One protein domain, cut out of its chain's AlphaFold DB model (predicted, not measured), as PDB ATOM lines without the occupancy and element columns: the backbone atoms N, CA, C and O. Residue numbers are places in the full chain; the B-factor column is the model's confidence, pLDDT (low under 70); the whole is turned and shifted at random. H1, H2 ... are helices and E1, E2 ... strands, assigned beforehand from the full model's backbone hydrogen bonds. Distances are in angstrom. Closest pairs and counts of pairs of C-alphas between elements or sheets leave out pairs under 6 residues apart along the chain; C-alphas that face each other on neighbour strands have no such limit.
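This is residues 562 to 713 of the 713 residues of the protein "Uncharacterized protein YkwD" of Cocleimonas flava (UniProt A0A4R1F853). A three-stranded antiparallel sheet, in the order E1 - E3 - E2, is a core slab with helices on both faces: H2 covers one face, and H1, H4 and H5 pack on the other. H3 packs on H2, and two long loops, residues 576 to 596 and 614 to 637, reach far from the middle. The printed part has 152 residues, with five named helices and three named strands in the order H1 H2 H3 E1 H4 H5 E2 E3; its class is mixed, helices and strands. It is compact, with a radius of gyration of the C-alphas of 14.7 A and spans of 42 by 34 by 34 A.

H1, residues 562 to 575, touches H4, residues 665 to 673, at a shallow tilt of 26 degrees, the same way; their closest C-alphas, of Val 570 and Glu 666, are 6.0 A apart. H2, residues 597 to 613, lies over E3, residues 704 to 712, and E2, residues 689 to 696, at a height over the sheet of 6.8 A. H3, residues 638 to 644, touches H2 at a steep tilt of 62 degrees, the closest C-alphas being those of Ala 602 and Arg 641, 5.0 A apart. E1, residues 651 to 658, is the antiparallel neighbour of E3, with N 655 and O 708 within hydrogen-bond range at 2.9 A. H4 and H5, residues 676 to 682, touch only at the corner, the closest C-alphas being those of Leu 673 and Cys 679, 4.1 A apart. E1, H4, H5 and E2 make a split strand-helix-strand unit, two strands running the same way with E3 between them, and a right-handed crossover. E2 and E3 form a hairpin, with N 693 and O 707 at 2.9 A. In H1 to H5 every O i to N i+4 pair is within hydrogen-bond range.

H1 begins at C-alpha 562 (24.506, 53.240, 53.397) and is 19.7 A long. H2 is 23.9 A, E1 24.5 A and E2 24.2 A long; the shorter H3, H4 and H5 are 9.9 A, 12.3 A and 10.0 A. E3, 27.2 A, ends at C-alpha 712 (36.378, 67.803, 66.805).

The two farthest C-alphas, of Ala 578 and Ser 633, are 43.0 A apart. The printed part has no cut; the links H1 to H2 and H2 to H3 are long. Mean pLDDT of the printed part is 92.4, with residues 630 and 632 under 70.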
ATOM      1  N   SER A 562      25.517  52.451  54.112       82.75
ATOM      2  CA  SER A 562      24.506  53.240  53.397       82.75
ATOM      3  C   SER A 562      23.657  54.102  54.336       82.75
ATOM      4  O   SER A 562      23.427  55.269  54.034       82.75
ATOM      5  N   THR A 563      23.236  53.583  55.495       86.38
ATOM      6  CA  THR A 563      22.515  54.372  56.513       86.38
ATOM      7  C   THR A 563      23.406  55.473  57.091       86.38
ATOM      8  O   THR A 563      22.996  56.630  57.161       86.38
ATOM      9  N   GLN A 564      24.653  55.131  57.422       89.50
ATOM     10  CA  GLN A 564      25.702  56.060  57.839       89.50
ATOM     11  C   GLN A 564      25.919  57.170  56.804       89.50
ATOM     12  O   GLN A 564      25.954  58.351  57.155       89.50
ATOM     13  N   GLN A 565      26.043  56.803  55.525       90.44
ATOM     14  CA  GLN A 565      26.223  57.766  54.446       90.44
ATOM     15  C   GLN A 565      24.979  58.638  54.243       90.44
ATOM     16  O   GLN A 565      25.152  59.829  54.000       90.44
ATOM     17  N   ASN A 566      23.758  58.105  54.398       92.31
ATOM     18  CA  ASN A 566      22.543  58.919  54.314       92.31
ATOM     19  C   ASN A 566      22.506  59.971  55.429       92.31
ATOM     20  O   ASN A 566      22.400  61.160  55.148       92.31
ATOM     21  N   TYR A 567      22.690  59.558  56.688       96.50
ATOM     22  CA  TYR A 567      22.684  60.489  57.822       96.50
ATOM     23  C   TYR A 567      23.761  61.570  57.643       96.50
ATOM     24  O   TYR A 567      23.486  62.757  57.798       96.50
ATOM     25  N   LEU A 568      24.976  61.180  57.241       96.50
ATOM     26  CA  LEU A 568      26.063  62.121  56.979       96.50
ATOM     27  C   LEU A 568      25.762  63.075  55.807       96.50
ATOM     28  O   LEU A 568      26.142  64.245  55.869       96.50
ATOM     29  N   ALA A 569      25.095  62.598  54.751       95.44
ATOM     30  CA  ALA A 569      24.723  63.407  53.592       95.44
ATOM     31  C   ALA A 569      23.705  64.490  53.968       95.44
ATOM     32  O   ALA A 569      23.978  65.663  53.731       95.44
ATOM     33  N   VAL A 570      22.609  64.122  54.639       96.88
ATOM     34  CA  VAL A 570      21.557  65.050  55.095       96.88
ATOM     35  C   VAL A 570      22.134  66.161  55.982       96.88
ATOM     36  O   VAL A 570      21.853  67.345  55.787       96.88
ATOM     37  N   ILE A 571      22.998  65.797  56.934       98.12
ATOM     38  CA  ILE A 571      23.661  66.755  57.834       98.12
ATOM     39  C   ILE A 571      24.565  67.714  57.050       98.12
ATOM     40  O   ILE A 571      24.578  68.920  57.307       98.12
ATOM     41  N   ASN A 572      25.333  67.196  56.090       98.19
ATOM     42  CA  ASN A 572      26.248  68.007  55.295       98.19
ATOM     43  C   ASN A 572      25.533  68.872  54.250       98.19
ATOM     44  O   ASN A 572      26.003  69.972  53.969       98.19
ATOM     45  N   GLU A 573      24.388  68.438  53.726       97.31
ATOM     46  CA  GLU A 573      23.526  69.248  52.863       97.31
ATOM     47  C   GLU A 573      22.915  70.426  53.632       97.31
ATOM     48  O   GLU A 573      22.966  71.562  53.157       97.31
ATOM     49  N   ALA A 574      22.424  70.185  54.853       96.31
ATOM     50  CA  ALA A 574      21.979  71.248  55.750       96.31
ATOM     51  C   ALA A 574      23.098  72.268  56.022       96.31
ATOM     52  O   ALA A 574      22.884  73.473  55.873       96.31
ATOM     53  N   ARG A 575      24.304  71.780  56.353       97.88
ATOM     54  CA  ARG A 575      25.500  72.601  56.612       97.88
ATOM     55  C   ARG A 575      25.975  73.388  55.396       97.88
ATOM     56  O   ARG A 575      26.431  74.516  55.558       97.88
ATOM     57  N   ALA A 576      25.837  72.851  54.186       97.62
ATOM     58  CA  ALA A 576      26.254  73.516  52.952       97.62
ATOM     59  C   ALA A 576      25.437  74.781  52.608       97.62
ATOM     60  O   ALA A 576      25.778  75.494  51.663       97.62
ATOM     61  N   GLN A 577      24.376  75.086  53.360       95.94
ATOM     62  CA  GLN A 577      23.486  76.221  53.123       95.94
ATOM     63  C   GLN A 577      23.622  77.248  54.254       95.94
ATOM     64  O   GLN A 577      23.520  76.906  55.427       95.94
ATOM     65  N   ALA A 578      23.818  78.526  53.918       95.62
ATOM     66  CA  ALA A 578      23.774  79.600  54.912       95.62
ATOM     67  C   ALA A 578      22.344  79.743  55.468       95.62
ATOM     68  O   ALA A 578      21.390  79.834  54.694       95.62
ATOM     69  N   ARG A 579      22.191  79.753  56.796       93.62
ATOM     70  CA  ARG A 579      20.892  79.688  57.494       93.62
ATOM     71  C   ARG A 579      20.872  80.630  58.700       93.62
ATOM     72  O   ARG A 579      21.913  80.934  59.277       93.62
ATOM     73  N   SER A 580      19.687  81.108  59.081       94.50
ATOM     74  CA  SER A 580      19.500  81.930  60.284       94.50
ATOM     75  C   SER A 580      18.989  81.069  61.430       94.50
ATOM     76  O   SER A 580      17.884  80.546  61.343       94.50
ATOM     77  N   CYS A 581      19.766  80.961  62.504       95.50
ATOM     78  CA  CYS A 581      19.435  80.178  63.695       95.50
ATOM     79  C   CYS A 581      18.832  81.086  64.783       95.50
ATOM     80  O   CYS A 581      19.385  81.213  65.877       95.50
ATOM     81  N   GLY A 582      17.754  81.789  64.409       93.38
ATOM     82  CA  GLY A 582      16.996  82.739  65.235       93.38
ATOM     83  C   GLY A 582      17.850  83.642  66.130       93.38
ATOM     84  O   GLY A 582      18.579  84.493  65.614       93.38
ATOM     85  N   GLU A 583      17.762  83.484  67.456       93.88
ATOM     86  CA  GLU A 583      18.465  84.331  68.438       93.88
ATOM     87  C   GLU A 583      20.000  84.323  68.300       93.88
ATOM     88  O   GLU A 583      20.661  85.291  68.678       93.88
ATOM     89  N   TYR A 584      20.579  83.273  67.704       92.19
ATOM     90  CA  TYR A 584      22.020  83.169  67.447       92.19
ATOM     91  C   TYR A 584      22.457  83.831  66.131       92.19
ATOM     92  O   TYR A 584      23.653  83.875  65.837       92.19
ATOM     93  N   GLY A 585      21.514  84.377  65.360       93.19
ATOM     94  CA  GLY A 585      21.764  85.110  64.123       93.19
ATOM     95  C   GLY A 585      22.048  84.225  62.905       93.19
ATOM     96  O   GLY A 585      21.765  83.026  62.881       93.19
ATOM     97  N   SER A 586      22.589  84.851  61.857       92.81
ATOM     98  CA  SER A 586      22.852  84.201  60.568       92.81
ATOM     99  C   SER A 586      24.222  83.534  60.522       92.81
ATOM    100  O   SER A 586      25.251  84.197  60.652       92.81
ATOM    101  N   PHE A 587      24.229  82.233  60.243       96.44
ATOM    102  CA  PHE A 587      25.426  81.434  60.014       96.44
ATOM    103  C   PHE A 587      25.685  81.303  58.503       96.44
ATOM    104  O   PHE A 587      24.749  81.045  57.738       96.44
ATOM    105  N   PRO A 588      26.937  81.468  58.034       95.94
ATOM    106  CA  PRO A 588      27.302  81.103  56.668       95.94
ATOM    107  C   PRO A 588      27.212  79.581  56.481       95.94
ATOM    108  O   PRO A 588      27.098  78.833  57.450       95.94
ATOM    109  N   ALA A 589      27.314  79.116  55.234       96.56
ATOM    110  CA  ALA A 589      27.480  77.692  54.953       96.56
ATOM    111  C   ALA A 589      28.704  77.142  55.713       96.56
ATOM    112  O   ALA A 589      29.812  77.675  55.601       96.56
ATOM    113  N   ALA A 590      28.489  76.094  56.502       96.56
ATOM    114  CA  ALA A 590      29.497  75.456  57.333       96.56
ATOM    115  C   ALA A 590      30.217  74.331  56.559       96.56
ATOM    116  O   ALA A 590      29.597  73.648  55.739       96.56
ATOM    117  N   PRO A 591      31.516  74.078  56.819       96.94
ATOM    118  CA  PRO A 591      32.231  72.960  56.209       96.94
ATOM    119  C   PRO A 591      31.581  71.608  56.525       96.94
ATOM    120  O   PRO A 591      31.082  71.393  57.633       96.94
ATOM    121  N   ALA A 592      31.641  70.682  55.568       97.44
ATOM    122  CA  ALA A 592      31.172  69.315  55.759       97.44
ATOM    123  C   ALA A 592      31.959  68.593  56.870       97.44
ATOM    124  O   ALA A 592      33.184  68.715  56.965       97.44
ATOM    125  N   VAL A 593      31.250  67.824  57.692       98.06
ATOM    126  CA  VAL A 593      31.811  66.924  58.706       98.06
ATOM    127  C   VAL A 593      31.990  65.510  58.149       98.06
ATOM    128  O   VAL A 593      31.403  65.138  57.133       98.06
ATOM    129  N   SER A 594      32.805  64.708  58.832       97.56
ATOM    130  CA  SER A 594      33.010  63.276  58.566       97.56
ATOM    131  C   SER A 594      32.355  62.407  59.648       97.56
ATOM    132  O   SER A 594      31.991  62.906  60.709       97.56
ATOM    133  N   TRP A 595      32.169  61.109  59.412       97.31
ATOM    134  CA  TRP A 595      31.549  60.237  60.417       97.31
ATOM    135  C   TRP A 595      32.524  59.797  61.524       97.31
ATOM    136  O   TRP A 595      33.726  59.671  61.288       97.31
ATOM    137  N   SER A 596      31.998  59.519  62.719       96.50
ATOM    138  CA  SER A 596      32.716  58.901  63.839       96.50
ATOM    139  C   SER A 596      31.854  57.839  64.527       96.50
ATOM    140  O   SER A 596      30.882  58.160  65.213       96.50
ATOM    141  N   ASP A 597      32.266  56.571  64.431       93.19
ATOM    142  CA  ASP A 597      31.560  55.446  65.063       93.19
ATOM    143  C   ASP A 597      31.507  55.556  66.591       93.19
ATOM    144  O   ASP A 597      30.591  55.041  67.226       93.19
ATOM    145  N   LYS A 598      32.467  56.260  67.201       94.81
ATOM    146  CA  LYS A 598      32.489  56.507  68.648       94.81
ATOM    147  C   LYS A 598      31.399  57.497  69.070       94.81
ATOM    148  O   LYS A 598      30.734  57.274  70.076       94.81
ATOM    149  N   LEU A 599      31.182  58.549  68.273       97.12
ATOM    150  CA  LEU A 599      30.081  59.498  68.484       97.12
ATOM    151  C   LEU A 599      28.724  58.847  68.190       97.12
ATOM    152  O   LEU A 599      27.754  59.116  68.893       97.12
ATOM    153  N   TYR A 600      28.671  57.950  67.199       96.06
ATOM    154  CA  TYR A 600      27.485  57.144  66.907       96.06
ATOM    155  C   TYR A 600      27.118  56.215  68.068       96.06
ATOM    156  O   TYR A 600      25.960  56.203  68.465       96.06
ATOM    157  N   LYS A 601      28.079  55.490  68.657       93.38
ATOM    158  CA  LYS A 601      27.820  54.617  69.815       93.38
ATOM    159  C   LYS A 601      27.238  55.392  71.000       93.38
ATOM    160  O   LYS A 601      26.203  54.995  71.520       93.38
ATOM    161  N   ALA A 602      27.827  56.543  71.334       94.81
ATOM    162  CA  ALA A 602      27.311  57.434  72.377       94.81
ATOM    163  C   ALA A 602      25.897  57.968  72.072       94.81
ATOM    164  O   ALA A 602      25.077  58.107  72.976       94.81
ATOM    165  N   ALA A 603      25.602  58.262  70.800       96.69
ATOM    166  CA  ALA A 603      24.269  58.679  70.368       96.69
ATOM    167  C   ALA A 603      23.251  57.524  70.414       96.69
ATOM    168  O   ALA A 603      22.103  57.737  70.787       96.69
ATOM    169  N   TYR A 604      23.658  56.308  70.039       93.81
ATOM    170  CA  TYR A 604      22.781  55.141  70.008       93.81
ATOM    171  C   TYR A 604      22.416  54.664  71.412       93.81
ATOM    172  O   TYR A 604      21.236  54.438  71.656       93.81
ATOM    173  N   GLU A 605      23.385  54.581  72.331       92.25
ATOM    174  CA  GLU A 605      23.122  54.324  73.756       92.25
ATOM    175  C   GLU A 605      22.060  55.297  74.285       92.25
ATOM    176  O   GLU A 605      21.037  54.864  74.809       92.25
ATOM    177  N   HIS A 606      22.248  56.604  74.069       95.62
ATOM    178  CA  HIS A 606      21.311  57.610  74.571       95.62
ATOM    179  C   HIS A 606      19.919  57.484  73.949       95.62
ATOM    180  O   HIS A 606      18.914  57.460  74.652       95.62
ATOM    181  N   SER A 607      19.840  57.332  72.625       95.06
ATOM    182  CA  SER A 607      18.565  57.098  71.941       95.06
ATOM    183  C   SER A 607      17.855  55.836  72.445       95.06
ATOM    184  O   SER A 607      16.634  55.871  72.622       95.06
ATOM    185  N   GLN A 608      18.583  54.738  72.687       92.12
ATOM    186  CA  GLN A 608      18.026  53.515  73.277       92.12
ATOM    187  C   GLN A 608      17.526  53.758  74.699       92.12
ATOM    188  O   GLN A 608      16.411  53.355  75.003       92.12
ATOM    189  N   ASP A 609      18.289  54.445  75.548       93.12
ATOM    190  CA  ASP A 609      17.890  54.746  76.925       93.12
ATOM    191  C   ASP A 609      16.604  55.580  76.999       93.12
ATOM    192  O   ASP A 609      15.658  55.215  77.704       93.12
ATOM    193  N   LEU A 610      16.519  56.648  76.200       93.75
ATOM    194  CA  LEU A 610      15.310  57.469  76.085       93.75
ATOM    195  C   LEU A 610      14.101  56.642  75.612       93.75
ATOM    196  O   LEU A 610      12.993  56.798  76.129       93.75
ATOM    197  N   THR A 611      14.317  55.724  74.670       91.38
ATOM    198  CA  THR A 611      13.267  54.857  74.115       91.38
ATOM    199  C   THR A 611      12.810  53.787  75.107       91.38
ATOM    200  O   THR A 611      11.610  53.590  75.298       91.38
ATOM    201  N   GLU A 612      13.745  53.099  75.759       89.69
ATOM    202  CA  GLU A 612      13.467  52.000  76.686       89.69
ATOM    203  C   GLU A 612      12.822  52.492  77.985       89.69
ATOM    204  O   GLU A 612      11.879  51.868  78.474       89.69
ATOM    205  N   THR A 613      13.249  53.653  78.492       88.56
ATOM    206  CA  THR A 613      12.615  54.305  79.649       88.56
ATOM    207  C   THR A 613      11.384  55.141  79.295       88.56
ATOM    208  O   THR A 613      10.659  55.562  80.197       88.56
ATOM    209  N   ASN A 614      11.118  55.367  78.002       92.06
ATOM    210  CA  ASN A 614      10.073  56.262  77.498       92.06
ATOM    211  C   ASN A 614      10.196  57.701  78.059       92.06
ATOM    212  O   ASN A 614       9.207  58.323  78.456       92.06
ATOM    213  N   THR A 615      11.422  58.230  78.106       91.06
ATOM    214  CA  THR A 615      11.756  59.573  78.616       91.06
ATOM    215  C   THR A 615      12.339  60.470  77.519       91.06
ATOM    216  O   THR A 615      12.611  60.022  76.410       91.06
ATOM    217  N   PHE A 616      12.501  61.770  77.788       94.31
ATOM    218  CA  PHE A 616      13.146  62.702  76.857       94.31
ATOM    219  C   PHE A 616      14.029  63.697  77.622       94.31
ATOM    220  O   PHE A 616      13.519  64.525  78.378       94.31
ATOM    221  N   SER A 617      15.347  63.570  77.462       94.25
ATOM    222  CA  SER A 617      16.377  64.263  78.247       94.25
ATOM    223  C   SER A 617      17.707  64.320  77.476       94.25
ATOM    224  O   SER A 617      17.912  63.550  76.538       94.25
ATOM    225  N   HIS A 618      18.619  65.211  77.872       94.50
ATOM    226  CA  HIS A 618      20.026  65.205  77.432       94.50
ATOM    227  C   HIS A 618      20.924  64.350  78.343       94.50
ATOM    228  O   HIS A 618      21.882  63.731  77.878       94.50
ATOM    229  N   ASP A 619      20.602  64.275  79.633       95.50
ATOM    230  CA  ASP A 619      21.233  63.337  80.564       95.50
ATOM    231  C   ASP A 619      20.487  61.995  80.525       95.50
ATOM    232  O   ASP A 619      19.265  61.972  80.340       95.50
ATOM    233  N   GLY A 620      21.219  60.890  80.660       91.88
ATOM    234  CA  GLY A 620      20.672  59.533  80.674       91.88
ATOM    235  C   GLY A 620      19.830  59.243  81.921       91.88
ATOM    236  O   GLY A 620      19.808  60.004  82.890       91.88
ATOM    237  N   SER A 621      19.104  58.134  81.907       88.38
ATOM    238  CA  SER A 621      18.154  57.762  82.956       88.38
ATOM    239  C   SER A 621      18.809  57.282  84.257       88.38
ATOM    240  O   SER A 621      18.172  57.324  85.313       88.38
ATOM    241  N   GLY A 622      20.064  56.822  84.204       80.44
ATOM    242  CA  GLY A 622      20.748  56.083  85.269       80.44
ATOM    243  C   GLY A 622      20.203  54.668  85.520       80.44
ATOM    244  O   GLY A 622      20.594  54.029  86.499       80.44
ATOM    245  N   THR A 623      19.281  54.179  84.684       80.25
ATOM    246  CA  THR A 623      18.722  52.816  84.757       80.25
ATOM    247  C   THR A 623      19.511  51.842  83.877       80.25
ATOM    248  O   THR A 623      20.429  52.253  83.183       80.25
ATOM    249  N   VAL A 624      19.149  50.553  83.862       73.88
ATOM    250  CA  VAL A 624      19.822  49.492  83.075       73.88
ATOM    251  C   VAL A 624      20.002  49.783  81.575       73.88
ATOM    252  O   VAL A 624      20.798  49.098  80.938       73.88
ATOM    253  N   SER A 625      19.277  50.746  81.000       77.19
ATOM    254  CA  SER A 625      19.430  51.184  79.606       77.19
ATOM    255  C   SER A 625      20.407  52.354  79.408       77.19
ATOM    256  O   SER A 625      20.921  52.515  78.305       77.19
ATOM    257  N   ASP A 626      20.729  53.118  80.457       81.62
ATOM    258  CA  ASP A 626      21.797  54.129  80.475       81.62
ATOM    259  C   ASP A 626      23.128  53.423  80.770       81.62
ATOM    260  O   ASP A 626      23.622  53.430  81.898       81.62
ATOM    261  N   TRP A 627      23.678  52.718  79.779       81.75
ATOM    262  CA  TRP A 627      24.805  51.799  79.982       81.75
ATOM    263  C   TRP A 627      26.074  52.474  80.521       81.75
ATOM    264  O   TRP A 627      26.801  51.863  81.305       81.75
ATOM    265  N   SER A 628      26.334  53.734  80.169       81.25
ATOM    266  CA  SER A 628      27.459  54.518  80.692       81.25
ATOM    267  C   SER A 628      27.220  55.011  82.126       81.25
ATOM    268  O   SER A 628      28.175  55.177  82.891       81.25
ATOM    269  N   GLY A 629      25.967  55.275  82.506       76.69
ATOM    270  CA  GLY A 629      25.597  55.742  83.846       76.69
ATOM    271  C   GLY A 629      25.393  54.613  84.864       76.69
ATOM    272  O   GLY A 629      25.813  54.719  86.022       76.69
ATOM    273  N   TYR A 630      24.798  53.504  84.424       68.88
ATOM    274  CA  TYR A 630      24.280  52.427  85.265       68.88
ATOM    275  C   TYR A 630      25.328  51.705  86.131       68.88
ATOM    276  O   TYR A 630      25.098  51.596  87.338       68.88
ATOM    277  N   PRO A 631      26.511  51.288  85.625       74.12
ATOM    278  CA  PRO A 631      27.556  50.673  86.456       74.12
ATOM    279  C   PRO A 631      28.104  51.608  87.544       74.12
ATOM    280  O   PRO A 631      28.730  51.155  88.502       74.12
ATOM    281  N   LEU A 632      27.887  52.916  87.385       68.56
ATOM    282  CA  LEU A 632      28.294  53.969  88.311       68.56
ATOM    283  C   LEU A 632      27.121  54.476  89.175       68.56
ATOM    284  O   LEU A 632      27.316  55.387  89.980       68.56
ATOM    285  N   SER A 633      25.922  53.898  89.018       73.62
ATOM    286  CA  SER A 633      24.672  54.290  89.686       73.62
ATOM    287  C   SER A 633      24.373  55.794  89.606       73.62
ATOM    288  O   SER A 633      23.885  56.396  90.566       73.62
ATOM    289  N   LYS A 634      24.686  56.413  88.461       82.62
ATOM    290  CA  LYS A 634      24.418  57.827  88.159       82.62
ATOM    291  C   LYS A 634      23.757  57.964  86.790       82.62
ATOM    292  O   LYS A 634      23.848  57.063  85.972       82.62
ATOM    293  N   GLN A 635      23.162  59.121  86.526       91.31
ATOM    294  CA  GLN A 635      22.783  59.515  85.167       91.31
ATOM    295  C   GLN A 635      24.048  59.840  84.359       91.31
ATOM    296  O   GLN A 635      24.945  60.520  84.876       91.31
ATOM    297  N   SER A 636      24.157  59.348  83.122       92.88
ATOM    298  CA  SER A 636      25.256  59.735  82.232       92.88
ATOM    299  C   SER A 636      25.022  61.122  81.639       92.88
ATOM    300  O   SER A 636      23.952  61.431  81.119       92.88
ATOM    301  N   THR A 637      26.052  61.966  81.659       95.81
ATOM    302  CA  THR A 637      26.083  63.152  80.793       95.81
ATOM    303  C   THR A 637      26.504  62.743  79.382       95.81
ATOM    304  O   THR A 637      27.187  61.732  79.199       95.81
ATOM    305  N   MET A 638      26.215  63.565  78.371       94.56
ATOM    306  CA  MET A 638      26.749  63.345  77.019       94.56
ATOM    307  C   MET A 638      28.283  63.188  77.008       94.56
ATOM    308  O   MET A 638      28.818  62.316  76.321       94.56
ATOM    309  N   THR A 639      29.002  63.960  77.829       94.69
ATOM    310  CA  THR A 639      30.460  63.827  77.969       94.69
ATOM    311  C   THR A 639      30.895  62.509  78.605       94.69
ATOM    312  O   THR A 639      31.954  62.006  78.238       94.69
ATOM    313  N   ASP A 640      30.097  61.922  79.505       92.56
ATOM    314  CA  ASP A 640      30.360  60.571  80.015       92.56
ATOM    315  C   ASP A 640      30.221  59.546  78.881       92.56
ATOM    316  O   ASP A 640      31.179  58.835  78.597       92.56
ATOM    317  N   ARG A 641      29.085  59.539  78.161       94.50
ATOM    318  CA  ARG A 641      28.824  58.599  77.050       94.50
ATOM    319  C   ARG A 641      29.907  58.658  75.967       94.50
ATOM    320  O   ARG A 641      30.424  57.637  75.515       94.50
ATOM    321  N   VAL A 642      30.304  59.865  75.562       94.75
ATOM    322  CA  VAL A 642      31.345  60.068  74.539       94.75
ATOM    323  C   VAL A 642      32.740  59.646  75.042       94.75
ATOM    324  O   VAL A 642      33.535  59.117  74.255       94.75
ATOM    325  N   ALA A 643      33.029  59.796  76.343       90.81
ATOM    326  CA  ALA A 643      34.245  59.264  76.964       90.81
ATOM    327  C   ALA A 643      34.239  57.730  77.069       90.81
ATOM    328  O   ALA A 643      35.275  57.122  76.797       90.81
ATOM    329  N   THR A 644      33.103  57.099  77.400       87.56
ATOM    330  CA  THR A 644      32.951  55.632  77.481       87.56
ATOM    331  C   THR A 644      33.387  54.956  76.181       87.56
ATOM    332  O   THR A 644      34.184  54.020  76.196       87.56
ATOM    333  N   TYR A 645      32.962  55.489  75.029       89.56
ATOM    334  CA  TYR A 645      33.373  54.981  73.711       89.56
ATOM    335  C   TYR A 645      34.739  55.504  73.228       89.56
ATOM    336  O   TYR A 645      35.139  55.284  72.078       89.56
ATOM    337  N   GLY A 646      35.495  56.161  74.111       91.06
ATOM    338  CA  GLY A 646      36.893  56.530  73.916       91.06
ATOM    339  C   GLY A 646      37.118  57.545  72.800       91.06
ATOM    340  O   GLY A 646      38.136  57.463  72.102       91.06
ATOM    341  N   TYR A 647      36.168  58.445  72.550       93.62
ATOM    342  CA  TYR A 647      36.408  59.601  71.687       93.62
ATOM    343  C   TYR A 647      37.199  60.654  72.476       93.62
ATOM    344  O   TYR A 647      36.972  60.834  73.667       93.62
ATOM    345  N   SER A 648      38.123  61.349  71.819       93.00
ATOM    346  CA  SER A 648      38.839  62.499  72.391       93.00
ATOM    347  C   SER A 648      38.351  63.754  71.684       93.00
ATOM    348  O   SER A 648      38.050  63.669  70.495       93.00
ATOM    349  N   TRP A 649      38.248  64.892  72.378       94.50
ATOM    350  CA  TRP A 649      37.674  66.100  71.782       94.50
ATOM    351  C   TRP A 649      38.237  67.428  72.306       94.50
ATOM    352  O   TRP A 649      38.566  67.589  73.480       94.50
ATOM    353  N   SER A 650      38.247  68.418  71.412       94.88
ATOM    354  CA  SER A 650      38.494  69.847  71.650       94.88
ATOM    355  C   SER A 650      37.233  70.720  71.442       94.88
ATOM    356  O   SER A 650      37.157  71.865  71.913       94.88
ATOM    357  N   ARG A 651      36.213  70.172  70.765       95.12
ATOM    358  CA  ARG A 651      34.829  70.678  70.648       95.12
ATOM    359  C   ARG A 651      33.868  69.490  70.668       95.12
ATOM    360  O   ARG A 651      34.185  68.466  70.069       95.12
ATOM    361  N   LEU A 652      32.714  69.645  71.313       96.56
ATOM    362  CA  LEU A 652      31.667  68.625  71.382       96.56
ATOM    363  C   LEU A 652      30.296  69.301  71.575       96.56
ATOM    364  O   LEU A 652      30.210  70.271  72.331       96.56
ATOM    365  N   SER A 653      29.255  68.815  70.902       96.69
ATOM    366  CA  SER A 653      27.865  69.272  71.063       96.69
ATOM    367  C   SER A 653      26.867  68.167  70.703       96.69
ATOM    368  O   SER A 653      27.158  67.319  69.860       96.69
ATOM    369  N   GLU A 654      25.693  68.189  71.337       97.88
ATOM    370  CA  GLU A 654      24.618  67.209  71.142       97.88
ATOM    371  C   GLU A 654      23.315  67.899  70.740       97.88
ATOM    372  O   GLU A 654      22.989  68.974  71.247       97.88
ATOM    373  N   ASN A 655      22.559  67.241  69.868       98.25
ATOM    374  CA  ASN A 655      21.165  67.533  69.577       98.25
ATOM    375  C   ASN A 655      20.340  66.262  69.854       98.25
ATOM    376  O   ASN A 655      20.681  65.192  69.344       98.25
ATOM    377  N   VAL A 656      19.245  66.370  70.613       97.00
ATOM    378  CA  VAL A 656      18.279  65.268  70.829       97.00
ATOM    379  C   VAL A 656      16.920  65.616  70.231       97.00
ATOM    380  O   VAL A 656      16.602  66.785  70.005       97.00
ATOM    381  N   SER A 657      16.128  64.605  69.890       95.12
ATOM    382  CA  SER A 657      14.890  64.777  69.131       95.12
ATOM    383  C   SER A 657      13.932  63.611  69.338       95.12
ATOM    384  O   SER A 657      14.333  62.460  69.210       95.12
ATOM    385  N   ALA A 658      12.656  63.905  69.563       92.06
ATOM    386  CA  ALA A 658      11.578  62.926  69.519       92.06
ATOM    387  C   ALA A 658      10.265  63.632  69.145       92.06
ATOM    388  O   ALA A 658      10.117  64.833  69.390       92.06
ATOM    389  N   GLY A 659       9.323  62.909  68.538       81.31
ATOM    390  CA  GLY A 659       7.985  63.413  68.210       81.31
ATOM    391  C   GLY A 659       7.473  62.962  66.843       81.31
ATOM    392  O   GLY A 659       8.201  62.366  66.059       81.31
ATOM    393  N   THR A 660       6.209  63.270  66.553       76.62
ATOM    394  CA  THR A 660       5.568  63.003  65.253       76.62
ATOM    395  C   THR A 660       6.258  63.763  64.121       76.62
ATOM    396  O   THR A 660       6.483  64.965  64.270       76.62
ATOM    397  N   GLY A 661       6.522  63.109  62.984       77.44
ATOM    398  CA  GLY A 661       7.292  63.722  61.893       77.44
ATOM    399  C   GLY A 661       8.786  63.790  62.219       77.44
ATOM    400  O   GLY A 661       9.430  64.818  62.020       77.44
ATOM    401  N   ARG A 662       9.316  62.706  62.794       86.00
ATOM    402  CA  ARG A 662      10.748  62.439  63.013       86.00
ATOM    403  C   ARG A 662      11.053  61.015  62.528       86.00
ATOM    404  O   ARG A 662      11.856  60.311  63.136       86.00
ATOM    405  N   ASP A 663      10.372  60.559  61.485       85.94
ATOM    406  CA  ASP A 663      10.384  59.153  61.070       85.94
ATOM    407  C   ASP A 663      11.603  58.880  60.161       85.94
ATOM    408  O   ASP A 663      12.093  57.755  60.047       85.94
ATOM    409  N   THR A 664      12.144  59.948  59.567       92.38
ATOM    410  CA  THR A 664      13.311  59.969  58.677       92.38
ATOM    411  C   THR A 664      14.443  60.869  59.213       92.38
ATOM    412  O   THR A 664      14.193  61.792  59.998       92.38
ATOM    413  N   PRO A 665      15.714  60.643  58.814       93.12
ATOM    414  CA  PRO A 665      16.824  61.511  59.214       93.12
ATOM    415  C   PRO A 665      16.713  62.929  58.633       93.12
ATOM    416  O   PRO A 665      17.171  63.874  59.271       93.12
ATOM    417  N   GLU A 666      16.091  63.095  57.463       95.69
ATOM    418  CA  GLU A 666      15.803  64.388  56.833       95.69
ATOM    419  C   GLU A 666      14.875  65.230  57.714       95.69
ATOM    420  O   GLU A 666      15.189  66.379  58.031       95.69
ATOM    421  N   GLU A 667      13.774  64.639  58.183       94.81
ATOM    422  CA  GLU A 667      12.853  65.279  59.125       94.81
ATOM    423  C   GLU A 667      13.537  65.589  60.459       94.81
ATOM    424  O   GLU A 667      13.406  66.705  60.971       94.81
ATOM    425  N   ALA A 668      14.313  64.643  61.004       95.19
ATOM    426  CA  ALA A 668      15.036  64.826  62.259       95.19
ATOM    427  C   ALA A 668      16.056  65.978  62.190       95.19
ATOM    428  O   ALA A 668      16.121  66.787  63.117       95.19
ATOM    429  N   VAL A 669      16.802  66.099  61.086       96.81
ATOM    430  CA  VAL A 669      17.741  67.208  60.857       96.81
ATOM    431  C   VAL A 669      17.009  68.525  60.615       96.81
ATOM    432  O   VAL A 669      17.379  69.533  61.221       96.81
ATOM    433  N   GLN A 670      15.950  68.546  59.801       95.50
ATOM    434  CA  GLN A 670      15.193  69.774  59.543       95.50
ATOM    435  C   GLN A 670      14.615  70.355  60.838       95.50
ATOM    436  O   GLN A 670      14.788  71.535  61.119       95.50
ATOM    437  N   SER A 671      14.050  69.514  61.696       95.62
ATOM    438  CA  SER A 671      13.472  69.950  62.971       95.62
ATOM    439  C   SER A 671      14.492  70.052  64.125       95.62
ATOM    440  O   SER A 671      14.125  70.314  65.276       95.62
ATOM    441  N   TRP A 672      15.791  69.902  63.839       96.69
ATOM    442  CA  TRP A 672      16.872  70.544  64.604       96.69
ATOM    443  C   TRP A 672      17.212  71.934  64.049       96.69
ATOM    444  O   TRP A 672      17.481  72.843  64.828       96.69
ATOM    445  N   LEU A 673      17.152  72.141  62.732       96.19
ATOM    446  CA  LEU A 673      17.369  73.453  62.103       96.19
ATOM    447  C   LEU A 673      16.241  74.454  62.412       96.19
ATOM    448  O   LEU A 673      16.505  75.650  62.470       96.19
ATOM    449  N   ASP A 674      15.027  73.972  62.685       94.44
ATOM    450  CA  ASP A 674      13.888  74.786  63.144       94.44
ATOM    451  C   ASP A 674      13.999  75.226  64.624       94.44
ATOM    452  O   ASP A 674      13.141  75.949  65.128       94.44
ATOM    453  N   SER A 675      15.038  74.786  65.344       94.75
ATOM    454  CA  SER A 675      15.304  75.147  66.740       94.75
ATOM    455  C   SER A 675      16.615  75.923  66.840       94.75
ATOM    456  O   SER A 675      17.679  75.355  66.620       94.75
ATOM    457  N   ASP A 676      16.560  77.202  67.217       95.62
ATOM    458  CA  ASP A 676      17.702  78.132  67.259       95.62
ATOM    459  C   ASP A 676      19.001  77.523  67.828       95.62
ATOM    460  O   ASP A 676      20.064  77.604  67.206       95.62
ATOM    461  N   GLY A 677      18.917  76.866  68.992       94.25
ATOM    462  CA  GLY A 677      20.068  76.248  69.659       94.25
ATOM    463  C   GLY A 677      20.634  75.033  68.915       94.25
ATOM    464  O   GLY A 677      21.847  74.937  68.721       94.25
ATOM    465  N   HIS A 678      19.770  74.129  68.445       96.88
ATOM    466  CA  HIS A 678      20.196  72.952  67.684       96.88
ATOM    467  C   HIS A 678      20.685  73.333  66.275       96.88
ATOM    468  O   HIS A 678      21.690  72.800  65.811       96.88
ATOM    469  N   CYS A 679      20.054  74.318  65.630       97.38
ATOM    470  CA  CYS A 679      20.489  74.924  64.374       97.38
ATOM    471  C   CYS A 679      21.917  75.457  64.493       97.38
ATOM    472  O   CYS A 679      22.771  75.127  63.673       97.38
ATOM    473  N   LYS A 680      22.218  76.210  65.560       96.75
ATOM    474  CA  LYS A 680      23.575  76.688  65.845       96.75
ATOM    475  C   LYS A 680      24.580  75.541  66.000       96.75
ATOM    476  O   LYS A 680      25.695  75.665  65.499       96.75
ATOM    477  N   ASN A 681      24.207  74.435  66.648       97.38
ATOM    478  CA  ASN A 681      25.068  73.249  66.741       97.38
ATOM    479  C   ASN A 681      25.304  72.615  65.359       97.38
ATOM    480  O   ASN A 681      26.452  72.346  65.004       97.38
ATOM    481  N   VAL A 682      24.247  72.440  64.550       97.56
ATOM    482  CA  VAL A 682      24.366  71.926  63.173       97.56
ATOM    483  C   VAL A 682      25.233  72.848  62.317       97.56
ATOM    484  O   VAL A 682      26.016  72.341  61.524       97.56
ATOM    485  N   MET A 683      25.164  74.169  62.497       97.69
ATOM    486  CA  MET A 683      25.894  75.162  61.698       97.69
ATOM    487  C   MET A 683      27.270  75.574  62.262       97.69
ATOM    488  O   MET A 683      27.927  76.436  61.675       97.69
ATOM    489  N   ASP A 684      27.763  74.975  63.356       96.75
ATOM    490  CA  ASP A 684      29.089  75.325  63.887       96.75
ATOM    491  C   ASP A 684      30.202  74.883  62.919       96.75
ATOM    492  O   ASP A 684      30.441  73.694  62.683       96.75
ATOM    493  N   ALA A 685      30.932  75.851  62.365       95.12
ATOM    494  CA  ALA A 685      32.066  75.604  61.479       95.12
ATOM    495  C   ALA A 685      33.298  75.009  62.195       95.12
ATOM    496  O   ALA A 685      34.264  74.631  61.532       95.12
ATOM    497  N   ASN A 686      33.295  74.929  63.532       95.75
ATOM    498  CA  ASN A 686      34.427  74.440  64.321       95.75
ATOM    499  C   ASN A 686      34.414  72.929  64.588       95.75
ATOM    500  O   ASN A 686      35.463  72.412  64.978       95.75
ATOM    501  N   VAL A 687      33.292  72.230  64.384       97.31
ATOM    502  CA  VAL A 687      33.216  70.757  64.455       97.31
ATOM    503  C   VAL A 687      33.612  70.118  63.122       97.31
ATOM    504  O   VAL A 687      33.405  70.698  62.057       97.31
ATOM    505  N   THR A 688      34.211  68.925  63.172       97.19
ATOM    506  CA  THR A 688      34.764  68.220  61.994       97.19
ATOM    507  C   THR A 688      34.235  66.797  61.828       97.19
ATOM    508  O   THR A 688      34.439  66.179  60.780       97.19
ATOM    509  N   GLN A 689      33.576  66.257  62.854       98.44
ATOM    510  CA  GLN A 689      33.034  64.904  62.891       98.44
ATOM    511  C   GLN A 689      31.623  64.868  63.484       98.44
ATOM    512  O   GLN A 689      31.249  65.755  64.248       98.44
ATOM    513  N   VAL A 690      30.854  63.833  63.143       98.38
ATOM    514  CA  VAL A 690      29.507  63.581  63.670       98.38
ATOM    515  C   VAL A 690      29.224  62.085  63.813       98.38
ATOM    516  O   VAL A 690      29.767  61.268  63.069       98.38
ATOM    517  N   GLY A 691      28.351  61.729  64.747       97.56
ATOM    518  CA  GLY A 691      27.624  60.462  64.766       97.56
ATOM    519  C   GLY A 691      26.158  60.717  65.114       97.56
ATOM    520  O   GLY A 691      25.862  61.606  65.910       97.56
ATOM    521  N   MET A 692      25.236  59.980  64.497       97.44
ATOM    522  CA  MET A 692      23.790  60.168  64.661       97.44
ATOM    523  C   MET A 692      23.085  58.817  64.728       97.44
ATOM    524  O   MET A 692      23.399  57.920  63.949       97.44
ATOM    525  N   ALA A 693      22.138  58.667  65.646       95.56
ATOM    526  CA  ALA A 693      21.436  57.416  65.878       95.56
ATOM    527  C   ALA A 693      19.932  57.631  66.038       95.56
ATOM    528  O   ALA A 693      19.498  58.641  66.590       95.56
ATOM    529  N   LEU A 694      19.170  56.636  65.586       93.00
ATOM    530  CA  LEU A 694      17.755  56.449  65.873       93.00
ATOM    531  C   LEU A 694      17.603  55.225  66.777       93.00
ATOM    532  O   LEU A 694      18.180  54.174  66.495       93.00
ATOM    533  N   SER A 695      16.766  55.348  67.799       90.81
ATOM    534  CA  SER A 695      16.104  54.221  68.450       90.81
ATOM    535  C   SER A 695      14.598  54.338  68.240       90.81
ATOM    536  O   SER A 695      14.064  55.435  68.049       90.81
ATOM    537  N   SER A 696      13.897  53.209  68.164       88.94
ATOM    538  CA  SER A 696      12.463  53.196  67.876       88.94
ATOM    539  C   SER A 696      11.747  52.064  68.587       88.94
ATOM    540  O   SER A 696      12.166  50.912  68.498       88.94
ATOM    541  N   LYS A 697      10.628  52.384  69.240       86.12
ATOM    542  CA  LYS A 697       9.795  51.404  69.943       86.12
ATOM    543  C   LYS A 697       8.334  51.822  69.912       86.12
ATOM    544  O   LYS A 697       7.939  52.821  70.515       86.12
ATOM    545  N   SER A 698       7.531  51.035  69.202       84.06
ATOM    546  CA  SER A 698       6.080  51.217  69.136       84.06
ATOM    547  C   SER A 698       5.461  51.178  70.538       84.06
ATOM    548  O   SER A 698       5.861  50.369  71.376       84.06
ATOM    549  N   GLY A 699       4.504  52.069  70.800       80.38
ATOM    550  CA  GLY A 699       3.851  52.209  72.108       80.38
ATOM    551  C   GLY A 699       4.574  53.117  73.113       80.38
ATOM    552  O   GLY A 699       4.025  53.373  74.182       80.38
ATOM    553  N   THR A 700       5.757  53.646  72.784       85.81
ATOM    554  CA  THR A 700       6.352  54.780  73.518       85.81
ATOM    555  C   THR A 700       5.680  56.100  73.123       85.81
ATOM    556  O   THR A 700       5.021  56.192  72.088       85.81
ATOM    557  N   THR A 701       5.861  57.143  73.938       90.88
ATOM    558  CA  THR A 701       5.215  58.461  73.790       90.88
ATOM    559  C   THR A 701       5.468  59.089  72.421       90.88
ATOM    560  O   THR A 701       4.582  59.737  71.868       90.88
ATOM    561  N   TYR A 702       6.669  58.888  71.871       87.94
ATOM    562  CA  TYR A 702       7.096  59.506  70.616       87.94
ATOM    563  C   TYR A 702       7.438  58.512  69.503       87.94
ATOM    564  O   TYR A 702       7.617  58.937  68.368       87.94
ATOM    565  N   THR A 703       7.500  57.207  69.797       88.81
ATOM    566  CA  THR A 703       7.896  56.106  68.891       88.81
ATOM    567  C   THR A 703       9.332  56.166  68.355       88.81
ATOM    568  O   THR A 703       9.987  55.127  68.355       88.81
ATOM    569  N   HIS A 704       9.844  57.336  67.962       92.00
ATOM    570  CA  HIS A 704      11.175  57.557  67.391       92.00
ATOM    571  C   HIS A 704      11.984  58.560  68.230       92.00
ATOM    572  O   HIS A 704      11.526  59.677  68.486       92.00
ATOM    573  N   TYR A 705      13.199  58.169  68.630       95.44
ATOM    574  CA  TYR A 705      14.118  58.971  69.444       95.44
ATOM    575  C   TYR A 705      15.488  59.078  68.770       95.44
ATOM    576  O   TYR A 705      16.220  58.095  68.613       95.44
ATOM    577  N   TRP A 706      15.858  60.297  68.396       97.56
ATOM    578  CA  TRP A 706      17.094  60.632  67.704       97.56
ATOM    579  C   TRP A 706      18.079  61.362  68.609       97.56
ATOM    580  O   TRP A 706      17.709  62.312  69.300       97.56
ATOM    581  N   THR A 707      19.348  60.992  68.488       98.06
ATOM    582  CA  THR A 707      20.480  61.697  69.096       98.06
ATOM    583  C   THR A 707      21.543  61.939  68.030       98.06
ATOM    584  O   THR A 707      21.825  61.065  67.207       98.06
ATOM    585  N   GLN A 708      22.148  63.123  68.030       98.00
ATOM    586  CA  GLN A 708      23.235  63.513  67.136       98.00
ATOM    587  C   GLN A 708      24.337  64.193  67.941       98.00
ATOM    588  O   GLN A 708      24.096  65.208  68.584       98.00
ATOM    589  N   ASN A 709      25.553  63.663  67.842       98.38
ATOM    590  CA  ASN A 709      26.742  64.164  68.520       98.38
ATOM    591  C   ASN A 709      27.763  64.663  67.495       98.38
ATOM    592  O   ASN A 709      28.261  63.875  66.688       98.38
ATOM    593  N   PHE A 710      28.104  65.952  67.537       98.44
ATOM    594  CA  PHE A 710      29.192  66.545  66.756       98.44
ATOM    595  C   PHE A 710      30.457  66.676  67.594       98.44
ATOM    596  O   PHE A 710      30.393  67.093  68.747       98.44
ATOM    597  N   GLY A 711      31.614  66.423  66.988       97.31
ATOM    598  CA  GLY A 711      32.913  66.537  67.639       97.31
ATOM    599  C   GLY A 711      33.993  67.158  66.760       97.31
ATOM    600  O   GLY A 711      33.907  67.200  65.528       97.31
ATOM    601  N   ARG A 712      35.057  67.619  67.410       96.25
ATOM    602  CA  ARG A 712      36.378  67.803  66.805       96.25
ATOM    603  C   ARG A 712      37.408  67.172  67.733       96.25
ATOM    604  O   ARG A 712      37.399  67.561  68.903       96.25
ATOM    605  N   PRO A 713      38.253  66.247  67.249       88.19
ATOM    606  CA  PRO A 713      39.287  65.632  68.073       88.19
ATOM    607  C   PRO A 713      40.386  66.617  68.506       88.19
ATOM    608  O   PRO A 713      40.422  67.763  67.989       88.19
TER     609      PRO A 713